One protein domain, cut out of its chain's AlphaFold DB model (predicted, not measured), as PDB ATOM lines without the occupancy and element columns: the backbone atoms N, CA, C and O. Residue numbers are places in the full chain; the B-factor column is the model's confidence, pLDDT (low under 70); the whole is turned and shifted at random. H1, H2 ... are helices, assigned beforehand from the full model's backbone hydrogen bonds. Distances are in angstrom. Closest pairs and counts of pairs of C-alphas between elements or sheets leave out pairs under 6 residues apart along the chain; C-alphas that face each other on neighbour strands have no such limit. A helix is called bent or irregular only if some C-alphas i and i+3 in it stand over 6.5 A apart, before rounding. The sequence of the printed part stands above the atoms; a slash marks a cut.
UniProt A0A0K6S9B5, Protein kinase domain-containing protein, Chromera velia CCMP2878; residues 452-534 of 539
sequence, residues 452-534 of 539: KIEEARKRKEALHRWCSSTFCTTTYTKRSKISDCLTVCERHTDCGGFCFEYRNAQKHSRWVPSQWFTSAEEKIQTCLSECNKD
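What this domain is: This is residues 452 to 534 of the 539 residues of the protein "Protein kinase domain-containing protein" of Chromera velia CCMP2878 (UniProt A0A0K6S9B5). Short helix H3 sits in the middle, with H2 and H5 packed on it and long H1 packed on H2 through residues 463 to 468, its beginning reaching to one end of the longest axis. The 83 printed residues include five named helices, H1 to H5, and no named strand: all helix. The whole is compact, radius of gyration of the C-alphas 12.4 A, yet elongated, spanning 40 by 24 by 21 A.

Where its parts are: H1, residues 452 to 470, runs 26.7 A from C-alpha 452 at (179.367, 119.913, 124.611). H2, 479 to 491, 20.2 A, is irregular: C-alphas 480 and 483 are 7.5 A apart. H3 is 495 to 503, 11.5 A; H4 505 to 508, 5.5 A; H5 520 to 531, 16.9 A, ending at C-alpha 531 (166.571, 116.641, 141.694).

How they stand to each other: H1 and H2 form a hairpin at a shallow tilt of 11 degrees, closest C-alphas His 464 and Cys 489, 6.1 A. H2 and H3 form another, at 32 degrees, closest C-alphas Cys 489 and Phe 498, 6.1 A. H3 touches H5 at a steep tilt of 39 degrees, opposite ways, closest C-alphas Cys 499 and Cys 527, 5.7 A. H4 only just touches H3, only at the corner, with 3 pairs of C-alphas within 8 A. Every O i to N i+4 pair is within hydrogen-bond range in H1, H3 and H5, 6 of 9 in H2; H4 is too short for one.

The domain as a whole: The printed part has no cut. The link H4 to H5 is long. Residues 505 to 518 have pLDDT under 70.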
ATOM      1  N   LYS A 452     180.534 119.209 124.055       81.12
ATOM      2  CA  LYS A 452     179.367 119.913 124.611       81.12
ATOM      3  C   LYS A 452     178.031 119.277 124.219       81.12
ATOM      4  O   LYS A 452     177.095 119.292 125.011       81.12
ATOM      5  N   ILE A 453     177.932 118.718 123.011       82.75
ATOM      6  CA  ILE A 453     176.724 118.015 122.543       82.75
ATOM      7  C   ILE A 453     176.565 116.700 123.308       82.75
ATOM      8  O   ILE A 453     175.462 116.355 123.728       82.75
ATOM      9  N   GLU A 454     177.669 115.990 123.531       84.88
ATOM     10  CA  GLU A 454     177.660 114.730 124.271       84.88
ATOM     11  C   GLU A 454     177.346 114.941 125.760       84.88
ATOM     12  O   GLU A 454     176.581 114.179 126.351       84.88
ATOM     13  N   GLU A 455     177.868 116.011 126.362       85.31
ATOM     14  CA  GLU A 455     177.524 116.396 127.731       85.31
ATOM     15  C   GLU A 455     176.038 116.772 127.865       85.31
ATOM     16  O   GLU A 455     175.360 116.284 128.770       85.31
ATOM     17  N   ALA A 456     175.496 117.559 126.929       83.38
ATOM     18  CA  ALA A 456     174.074 117.911 126.914       83.38
ATOM     19  C   ALA A 456     173.166 116.676 126.748       83.38
ATOM     20  O   ALA A 456     172.127 116.576 127.404       83.38
ATOM     21  N   ARG A 457     173.575 115.702 125.920       87.19
ATOM     22  CA  ARG A 457     172.867 114.422 125.749       87.19
ATOM     23  C   ARG A 457     172.834 113.623 127.052       87.19
ATOM     24  O   ARG A 457     171.765 113.175 127.458       87.19
ATOM     25  N   LYS A 458     173.976 113.505 127.737       86.62
ATOM     26  CA  LYS A 458     174.076 112.805 129.029       86.62
ATOM     27  C   LYS A 458     173.215 113.456 130.111       86.62
ATOM     28  O   LYS A 458     172.536 112.736 130.839       86.62
ATOM     29  N   ARG A 459     173.184 114.793 130.179       83.38
ATOM     30  CA  ARG A 459     172.310 115.535 131.109       83.38
ATOM     31  C   ARG A 459     170.830 115.290 130.816       83.38
ATOM     32  O   ARG A 459     170.062 115.009 131.731       83.38
ATOM     33  N   LYS A 460     170.433 115.295 129.538       88.75
ATOM     34  CA  LYS A 460     169.053 114.987 129.134       88.75
ATOM     35  C   LYS A 460     168.646 113.549 129.486       88.75
ATOM     36  O   LYS A 460     167.541 113.325 129.968       88.75
ATOM     37  N   GLU A 461     169.533 112.579 129.279       90.00
ATOM     38  CA  GLU A 461     169.288 111.177 129.649       90.00
ATOM     39  C   GLU A 461     169.185 110.982 131.163       90.00
ATOM     40  O   GLU A 461     168.319 110.241 131.628       90.00
ATOM     41  N   ALA A 462     170.032 111.670 131.932       88.38
ATOM     42  CA  ALA A 462     169.949 111.684 133.386       88.38
ATOM     43  C   ALA A 462     168.611 112.267 133.865       88.38
ATOM     44  O   ALA A 462     167.918 111.623 134.653       88.38
ATOM     45  N   LEU A 463     168.189 113.408 133.307       90.25
ATOM     46  CA  LEU A 463     166.923 114.047 133.668       90.25
ATOM     47  C   LEU A 463     165.743 113.124 133.360       90.25
ATOM     48  O   LEU A 463     164.848 112.971 134.188       90.25
ATOM     49  N   HIS A 464     165.770 112.467 132.197       91.19
ATOM     50  CA  HIS A 464     164.728 111.532 131.787       91.19
ATOM     51  C   HIS A 464     164.634 110.311 132.712       91.19
ATOM     52  O   HIS A 464     163.537 109.893 133.096       91.19
ATOM     53  N   ARG A 465     165.772 109.731 133.112       90.75
ATOM     54  CA  ARG A 465     165.787 108.629 134.088       90.75
ATOM     55  C   ARG A 465     165.241 109.074 135.441       90.75
ATOM     56  O   ARG A 465     164.380 108.395 136.000       90.75
ATOM     57  N   TRP A 466     165.692 110.220 135.936       91.25
ATOM     58  CA  TRP A 466     165.272 110.743 137.230       91.25
ATOM     59  C   TRP A 466     163.773 111.081 137.263       91.25
ATOM     60  O   TRP A 466     163.048 110.613 138.142       91.25
ATOM     61  N   CYS A 467     163.259 111.815 136.273       90.31
ATOM     62  CA  CYS A 467     161.855 112.233 136.259       90.31
ATOM     63  C   CYS A 467     160.891 111.039 136.119       90.31
ATOM     64  O   CYS A 467     159.825 111.042 136.737       90.31
ATOM     65  N   SER A 468     161.256 110.020 135.329       89.50
ATOM     66  CA  SER A 468     160.398 108.866 135.037       89.50
ATOM     67  C   SER A 468     160.331 107.892 136.210       89.50
ATOM     68  O   SER A 468     159.265 107.340 136.478       89.50
ATOM     69  N   SER A 469     161.438 107.736 136.938       87.12
ATOM     70  CA  SER A 469     161.521 106.894 138.135       87.12
ATOM     71  C   SER A 469     160.988 107.580 139.393       87.12
ATOM     72  O   SER A 469     160.407 106.914 140.244       87.12
ATOM     73  N   THR A 470     161.135 108.904 139.499       85.06
ATOM     74  CA  THR A 470     160.778 109.641 140.719       85.06
ATOM     75  C   THR A 470     159.389 110.263 140.606       85.06
ATOM     76  O   THR A 470     158.485 109.900 141.355       85.06
ATOM     77  N   PHE A 471     159.161 111.165 139.642       83.19
ATOM     78  CA  PHE A 471     157.966 112.023 139.626       83.19
ATOM     79  C   PHE A 471     156.824 111.529 138.736       83.19
ATOM     80  O   PHE A 471     155.657 111.656 139.120       83.19
ATOM     81  N   CYS A 472     157.104 110.921 137.584       87.62
ATOM     82  CA  CYS A 472     156.070 110.390 136.686       87.62
ATOM     83  C   CYS A 472     155.555 109.004 137.116       87.62
ATOM     84  O   CYS A 472     155.160 108.182 136.293       87.62
ATOM     85  N   THR A 473     155.525 108.758 138.424       85.81
ATOM     86  CA  THR A 473     154.982 107.556 139.055       85.81
ATOM     87  C   THR A 473     153.601 107.840 139.643       85.81
ATOM     88  O   THR A 473     153.198 108.994 139.806       85.81
ATOM     89  N   THR A 474     152.864 106.792 140.017       79.88
ATOM     90  CA  THR A 474     151.564 106.943 140.697       79.88
ATOM     91  C   THR A 474     151.670 107.569 142.087       79.88
ATOM     92  O   THR A 474     150.652 107.983 142.636       79.88
ATOM     93  N   THR A 475     152.880 107.640 142.645       79.06
ATOM     94  CA  THR A 475     153.164 108.247 143.950       79.06
ATOM     95  C   THR A 475     153.028 109.767 143.893       79.06
ATOM     96  O   THR A 475     152.376 110.360 144.748       79.06
ATOM     97  N   TYR A 476     153.577 110.399 142.851       74.38
ATOM     98  CA  TYR A 476     153.625 111.863 142.738       74.38
ATOM     99  C   TYR A 476     152.714 112.432 141.642       74.38
ATOM    100  O   TYR A 476     152.331 113.602 141.713       74.38
ATOM    101  N   THR A 477     152.309 111.608 140.669       80.50
ATOM    102  CA  THR A 477     151.440 111.996 139.553       80.50
ATOM    103  C   THR A 477     150.171 111.147 139.535       80.50
ATOM    104  O   THR A 477     150.213 109.919 139.611       80.50
ATOM    105  N   LYS A 478     149.003 111.780 139.370       82.56
ATOM    106  CA  LYS A 478     147.746 111.047 139.147       82.56
ATOM    107  C   LYS A 478     147.895 110.115 137.946       82.56
ATOM    108  O   LYS A 478     148.372 110.537 136.898       82.56
ATOM    109  N   ARG A 479     147.401 108.877 138.053       82.06
ATOM    110  CA  ARG A 479     147.528 107.850 136.999       82.06
ATOM    111  C   ARG A 479     147.124 108.350 135.603       82.06
ATOM    112  O   ARG A 479     147.814 108.064 134.635       82.06
ATOM    113  N   SER A 480     146.060 109.149 135.496       82.56
ATOM    114  CA  SER A 480     145.583 109.728 134.228       82.56
ATOM    115  C   SER A 480     146.476 110.830 133.636       82.56
ATOM    116  O   SER A 480     146.172 111.336 132.560       82.56
ATOM    117  N   LYS A 481     147.546 111.226 134.333       84.88
ATOM    118  CA  LYS A 481     148.460 112.325 133.984       84.88
ATOM    119  C   LYS A 481     149.925 111.908 133.863       84.88
ATOM    120  O   LYS A 481     150.771 112.756 133.605       84.88
ATOM    121  N   ILE A 482     150.222 110.614 133.979       85.94
ATOM    122  CA  ILE A 482     151.585 110.086 133.819       85.94
ATOM    123  C   ILE A 482     152.123 110.351 132.406       85.94
ATOM    124  O   ILE A 482     153.259 110.788 132.270       85.94
ATOM    125  N   SER A 483     151.303 110.167 131.363       87.06
ATOM    126  CA  SER A 483     151.718 110.464 129.982       87.06
ATOM    127  C   SER A 483     152.094 111.936 129.813       87.06
ATOM    128  O   SER A 483     153.155 112.235 129.279       87.06
ATOM    129  N   ASP A 484     151.265 112.851 130.327       85.19
ATOM    130  CA  ASP A 484     151.542 114.288 130.258       85.19
ATOM    131  C   ASP A 484     152.851 114.632 131.011       85.19
ATOM    132  O   ASP A 484     153.649 115.440 130.534       85.19
ATOM    133  N   CYS A 485     153.110 113.974 132.151       87.12
ATOM    134  CA  CYS A 485     154.354 114.107 132.921       87.12
ATOM    135  C   CYS A 485     155.596 113.716 132.124       87.12
ATOM    136  O   CYS A 485     156.562 114.481 132.084       87.12
ATOM    137  N   LEU A 486     155.553 112.568 131.447       89.12
ATOM    138  CA  LEU A 486     156.656 112.109 130.605       89.12
ATOM    139  C   LEU A 486     156.904 113.085 129.446       89.12
ATOM    140  O   LEU A 486     158.047 113.456 129.196       89.12
ATOM    141  N   THR A 487     155.844 113.619 128.833       89.88
ATOM    142  CA  THR A 487     155.961 114.644 127.781       89.88
ATOM    143  C   THR A 487     156.552 115.967 128.283       89.88
ATOM    144  O   THR A 487     157.240 116.663 127.535       89.88
ATOM    145  N   VAL A 488     156.302 116.375 129.533       88.62
ATOM    146  CA  VAL A 488     157.025 117.515 130.131       88.62
ATOM    147  C   VAL A 488     158.495 117.163 130.313       88.62
ATOM    148  O   VAL A 488     159.350 117.958 129.942       88.62
ATOM    149  N   CYS A 489     158.803 115.967 130.805       90.12
ATOM    150  CA  CYS A 489     160.184 115.567 131.019       90.12
ATOM    151  C   CYS A 489     161.026 115.524 129.733       90.12
ATOM    152  O   CYS A 489     162.146 116.028 129.714       90.12
ATOM    153  N   GLU A 490     160.478 115.012 128.631       90.56
ATOM    154  CA  GLU A 490     161.179 114.942 127.339       90.56
ATOM    155  C   GLU A 490     161.555 116.316 126.750       90.56
ATOM    156  O   GLU A 490     162.486 116.418 125.933       90.56
ATOM    157  N   ARG A 491     160.827 117.370 127.149       90.44
ATOM    158  CA  ARG A 491     160.989 118.743 126.648       90.44
ATOM    159  C   ARG A 491     162.053 119.547 127.385       90.44
ATOM    160  O   ARG A 491     162.520 120.538 126.831       90.44
ATOM    161  N   HIS A 492     162.447 119.125 128.581       91.69
ATOM    162  CA  HIS A 492     163.421 119.848 129.393       91.69
ATOM    163  C   HIS A 492     164.801 119.202 129.333       91.69
ATOM    164  O   HIS A 492     164.959 118.020 129.026       91.69
ATOM    165  N   THR A 493     165.820 120.018 129.578       87.88
ATOM    166  CA  THR A 493     167.230 119.601 129.617       87.88
ATOM    167  C   THR A 493     167.847 119.751 130.999       87.88
ATOM    168  O   THR A 493     168.947 119.258 131.229       87.88
ATOM    169  N   ASP A 494     167.134 120.407 131.913       87.81
ATOM    170  CA  ASP A 494     167.518 120.614 133.298       87.81
ATOM    171  C   ASP A 494     166.296 120.516 134.222       87.81
ATOM    172  O   ASP A 494     165.134 120.587 133.801       87.81
ATOM    173  N   CYS A 495     166.573 120.337 135.509       87.38
ATOM    174  CA  CYS A 495     165.538 120.201 136.522       87.38
ATOM    175  C   CYS A 495     164.782 121.490 136.814       87.38
ATOM    176  O   CYS A 495     163.627 121.417 137.225       87.38
ATOM    177  N   GLY A 496     165.395 122.655 136.592       88.44
ATOM    178  CA  GLY A 496     164.737 123.946 136.763       88.44
ATOM    179  C   GLY A 496     163.534 124.064 135.835       88.44
ATOM    180  O   GLY A 496     162.411 124.281 136.295       88.44
ATOM    181  N   GLY A 497     163.761 123.827 134.543       88.56
ATOM    182  CA  GLY A 497     162.726 123.816 133.515       88.56
ATOM    183  C   GLY A 497     161.641 122.779 133.797       88.56
ATOM    184  O   GLY A 497     160.453 123.122 133.817       88.56
ATOM    185  N   PHE A 498     162.041 121.541 134.113       91.00
ATOM    186  CA  PHE A 498     161.095 120.476 134.452       91.00
ATOM    187  C   PHE A 498     160.242 120.838 135.671       91.00
ATOM    188  O   PHE A 498     159.017 120.847 135.569       91.00
ATOM    189  N   CYS A 499     160.856 121.162 136.811       89.19
ATOM    190  CA  CYS A 499     160.142 121.414 138.061       89.19
ATOM    191  C   CYS A 499     159.252 122.652 137.973       89.19
ATOM    192  O   CYS A 499     158.126 122.623 138.480       89.19
ATOM    193  N   PHE A 500     159.711 123.707 137.294       86.75
ATOM    194  CA  PHE A 500     158.915 124.913 137.097       86.75
ATOM    195  C   PHE A 500     157.676 124.632 136.247       86.75
ATOM    196  O   PHE A 500     156.591 125.060 136.627       86.75
ATOM    197  N   GLU A 501     157.786 123.888 135.138       86.44
ATOM    198  CA  GLU A 501     156.624 123.549 134.300       86.44
ATOM    199  C   GLU A 501     155.711 122.506 134.962       86.44
ATOM    200  O   GLU A 501     154.495 122.704 135.016       86.44
ATOM    201  N   TYR A 502     156.291 121.444 135.526       79.81
ATOM    202  CA  TYR A 502     155.583 120.341 136.185       79.81
ATOM    203  C   TYR A 502     154.772 120.807 137.404       79.81
ATOM    204  O   TYR A 502     153.671 120.309 137.652       79.81
ATOM    205  N   ARG A 503     155.284 121.785 138.169       78.25
ATOM    206  CA  ARG A 503     154.628 122.317 139.378       78.25
ATOM    207  C   ARG A 503     153.955 123.675 139.177       78.25
ATOM    208  O   ARG A 503     153.399 124.206 140.141       78.25
ATOM    209  N   ASN A 504     153.940 124.219 137.956       77.00
ATOM    210  CA  ASN A 504     153.276 125.489 137.669       77.00
ATOM    211  C   ASN A 504     151.772 125.392 137.975       77.00
ATOM    212  O   ASN A 504     151.014 124.720 137.270       77.00
ATOM    213  N   ALA A 505     151.320 126.105 139.007       63.22
ATOM    214  CA  ALA A 505     149.926 126.078 139.439       63.22
ATOM    215  C   ALA A 505     148.950 126.648 138.392       63.22
ATOM    216  O   ALA A 505     147.806 126.201 138.335       63.22
ATOM    217  N   GLN A 506     149.391 127.584 137.542       63.88
ATOM    218  CA  GLN A 506     148.564 128.168 136.480       63.88
ATOM    219  C   GLN A 506     148.467 127.265 135.246       63.88
ATOM    220  O   GLN A 506     147.430 127.251 134.587       63.88
ATOM    221  N   LYS A 507     149.512 126.485 134.941       64.81
ATOM    222  CA  LYS A 507     149.499 125.568 133.789       64.81
ATOM    223  C   LYS A 507     148.895 124.204 134.133       64.81
ATOM    224  O   LYS A 507     148.171 123.637 133.317       64.81
ATOM    225  N   HIS A 508     149.149 123.675 135.335       60.75
ATOM    226  CA  HIS A 508     148.907 122.258 135.628       60.75
ATOM    227  C   HIS A 508     148.512 121.960 137.089       60.75
ATOM    228  O   HIS A 508     148.968 120.980 137.677       60.75
ATOM    229  N   SER A 509     147.569 122.715 137.671       51.53
ATOM    230  CA  SER A 509     147.012 122.486 139.030       51.53
ATOM    231  C   SER A 509     146.418 121.085 139.312       51.53
ATOM    232  O   SER A 509     145.932 120.833 140.413       51.53
ATOM    233  N   ARG A 510     146.439 120.148 138.352       59.22
ATOM    234  CA  ARG A 510     145.731 118.857 138.408       59.22
ATOM    235  C   ARG A 510     146.619 117.612 138.486       59.22
ATOM    236  O   ARG A 510     146.055 116.526 138.621       59.22
ATOM    237  N   TRP A 511     147.944 117.730 138.380       65.06
ATOM    238  CA  TRP A 511     148.838 116.568 138.211       65.06
ATOM    239  C   TRP A 511     149.179 115.873 139.523       65.06
ATOM    240  O   TRP A 511     149.199 114.646 139.589       65.06
ATOM    241  N   VAL A 512     149.366 116.668 140.570       59.97
ATOM    242  CA  VAL A 512     149.771 116.201 141.892       59.97
ATOM    243  C   VAL A 512     148.514 116.037 142.756       59.97
ATOM    244  O   VAL A 512     147.625 116.896 142.697       59.97
ATOM    245  N   PRO A 513     148.379 114.953 143.540       58.22
ATOM    246  CA  PRO A 513     147.321 114.838 144.538       58.22
ATOM    247  C   PRO A 513     147.298 116.078 145.448       58.22
ATOM    248  O   PRO A 513     148.338 116.519 145.931       58.22
ATOM    249  N   SER A 514     146.118 116.658 145.688       54.47
ATOM    250  CA  SER A 514     145.944 117.919 146.437       54.47
ATOM    251  C   SER A 514     146.393 117.857 147.901       54.47
ATOM    252  O   SER A 514     146.428 118.881 148.567       54.47
ATOM    253  N   GLN A 515     146.740 116.666 148.388       56.12
ATOM    254  CA  GLN A 515     147.009 116.362 149.790       56.12
ATOM    255  C   GLN A 515     148.480 116.538 150.225       56.12
ATOM    256  O   GLN A 515     148.791 116.210 151.359       56.12
ATOM    257  N   TRP A 516     149.387 117.023 149.359       56.25
ATOM    258  CA  TRP A 516     150.836 116.984 149.645       56.25
ATOM    259  C   TRP A 516     151.500 118.340 149.950       56.25
ATOM    260  O   TRP A 516     152.559 118.313 150.553       56.25
ATOM    261  N   PHE A 517     150.941 119.506 149.574       62.81
ATOM    262  CA  PHE A 517     151.636 120.804 149.759       62.81
ATOM    263  C   PHE A 517     150.686 122.010 149.832       62.81
ATOM    264  O   PHE A 517     149.660 122.028 149.141       62.81
ATOM    265  N   THR A 518     151.076 123.044 150.588       64.25
ATOM    266  CA  THR A 518     150.253 124.229 150.901       64.25
ATOM    267  C   THR A 518     150.416 125.390 149.913       64.25
ATOM    268  O   THR A 518     149.504 126.205 149.773       64.25
ATOM    269  N   SER A 519     151.522 125.448 149.155       77.44
ATOM    270  CA  SER A 519     151.768 126.491 148.140       77.44
ATOM    271  C   SER A 519     152.429 125.963 146.854       77.44
ATOM    272  O   SER A 519     152.907 124.831 146.789       77.44
ATOM    273  N   ALA A 520     152.421 126.767 145.782       72.12
ATOM    274  CA  ALA A 520     153.116 126.440 144.528       72.12
ATOM    275  C   ALA A 520     154.646 126.481 144.686       72.12
ATOM    276  O   ALA A 520     155.340 125.651 144.106       72.12
ATOM    277  N   GLU A 521     155.146 127.397 145.518       78.00
ATOM    278  CA  GLU A 521     156.571 127.548 145.809       78.00
ATOM    279  C   GLU A 521     157.119 126.300 146.512       78.00
ATOM    280  O   GLU A 521     158.093 125.705 146.064       78.00
ATOM    281  N   GLU A 522     156.410 125.801 147.527       78.88
ATOM    282  CA  GLU A 522     156.770 124.580 148.261       78.88
ATOM    283  C   GLU A 522     156.855 123.345 147.341       78.88
ATOM    284  O   GLU A 522     157.747 122.502 147.470       78.88
ATOM    285  N   LYS A 523     155.969 123.268 146.336       75.44
ATOM    286  CA  LYS A 523     155.979 122.200 145.323       75.44
ATOM    287  C   LYS A 523     157.212 122.270 144.425       75.44
ATOM    288  O   LYS A 523     157.776 121.222 144.108       75.44
ATOM    289  N   ILE A 524     157.588 123.474 143.989       82.25
ATOM    290  CA  ILE A 524     158.767 123.699 143.146       82.25
ATOM    291  C   ILE A 524     160.031 123.377 143.947       82.25
ATOM    292  O   ILE A 524     160.845 122.587 143.475       82.25
ATOM    293  N   GLN A 525     160.147 123.887 145.176       83.38
ATOM    294  CA  GLN A 525     161.306 123.644 146.040       83.38
ATOM    295  C   GLN A 525     161.487 122.160 146.367       83.38
ATOM    296  O   GLN A 525     162.597 121.648 146.273       83.38
ATOM    297  N   THR A 526     160.401 121.429 146.643       82.81
ATOM    298  CA  THR A 526     160.481 119.975 146.865       82.81
ATOM    299  C   THR A 526     160.990 119.250 145.618       82.81
ATOM    300  O   THR A 526     161.889 118.418 145.707       82.81
ATOM    301  N   CYS A 527     160.470 119.599 144.437       85.56
ATOM    302  CA  CYS A 527     160.920 119.015 143.173       85.56
ATOM    303  C   CYS A 527     162.410 119.288 142.908       85.56
ATOM    304  O   CYS A 527     163.152 118.367 142.571       85.56
ATOM    305  N   LEU A 528     162.858 120.530 143.117       87.44
ATOM    306  CA  LEU A 528     164.262 120.910 142.964       87.44
ATOM    307  C   LEU A 528     165.156 120.206 143.989       87.44
ATOM    308  O   LEU A 528     166.233 119.739 143.632       87.44
ATOM    309  N   SER A 529     164.699 120.068 145.236       86.25
ATOM    310  CA  SER A 529     165.455 119.388 146.291       86.25
ATOM    311  C   SER A 529     165.692 117.909 145.979       86.25
ATOM    312  O   SER A 529     166.806 117.432 146.161       86.25
ATOM    313  N   GLU A 530     164.693 117.203 145.438       83.50
ATOM    314  CA  GLU A 530     164.843 115.806 145.014       83.50
ATOM    315  C   GLU A 530     165.699 115.671 143.752       83.50
ATOM    316  O   GLU A 530     166.397 114.673 143.595       83.50
ATOM    317  N   CYS A 531     165.684 116.665 142.856       85.06
ATOM    318  CA  CYS A 531     166.571 116.641 141.694       85.06
ATOM    319  C   CYS A 531     168.028 116.821 142.105       85.06
ATOM    320  O   CYS A 531     168.898 116.077 141.660       85.06
ATOM    321  N   ASN A 532     168.293 117.780 142.990       84.00
ATOM    322  CA  ASN A 532     169.650 118.111 143.407       84.00
ATOM    323  C   ASN A 532     170.324 116.986 144.213       84.00
ATOM    324  O   ASN A 532     171.532 117.045 144.432       84.00
ATOM    325  N   LYS A 533     169.574 115.959 144.643       84.94
ATOM    326  CA  LYS A 533     170.135 114.729 145.222       84.94
ATOM    327  C   LYS A 533     170.824 113.843 144.187       84.94
ATOM    328  O   LYS A 533     171.687 113.063 144.576       84.94
ATOM    329  N   ASP A 534     170.465 113.940 142.904       78.94
ATOM    330  CA  ASP A 534     171.145 113.208 141.836       78.94
ATOM    331  C   ASP A 534     172.438 113.956 141.444       78.94
ATOM    332  O   ASP A 534     172.376 115.047 140.863       78.94
TER     333      ASP A 534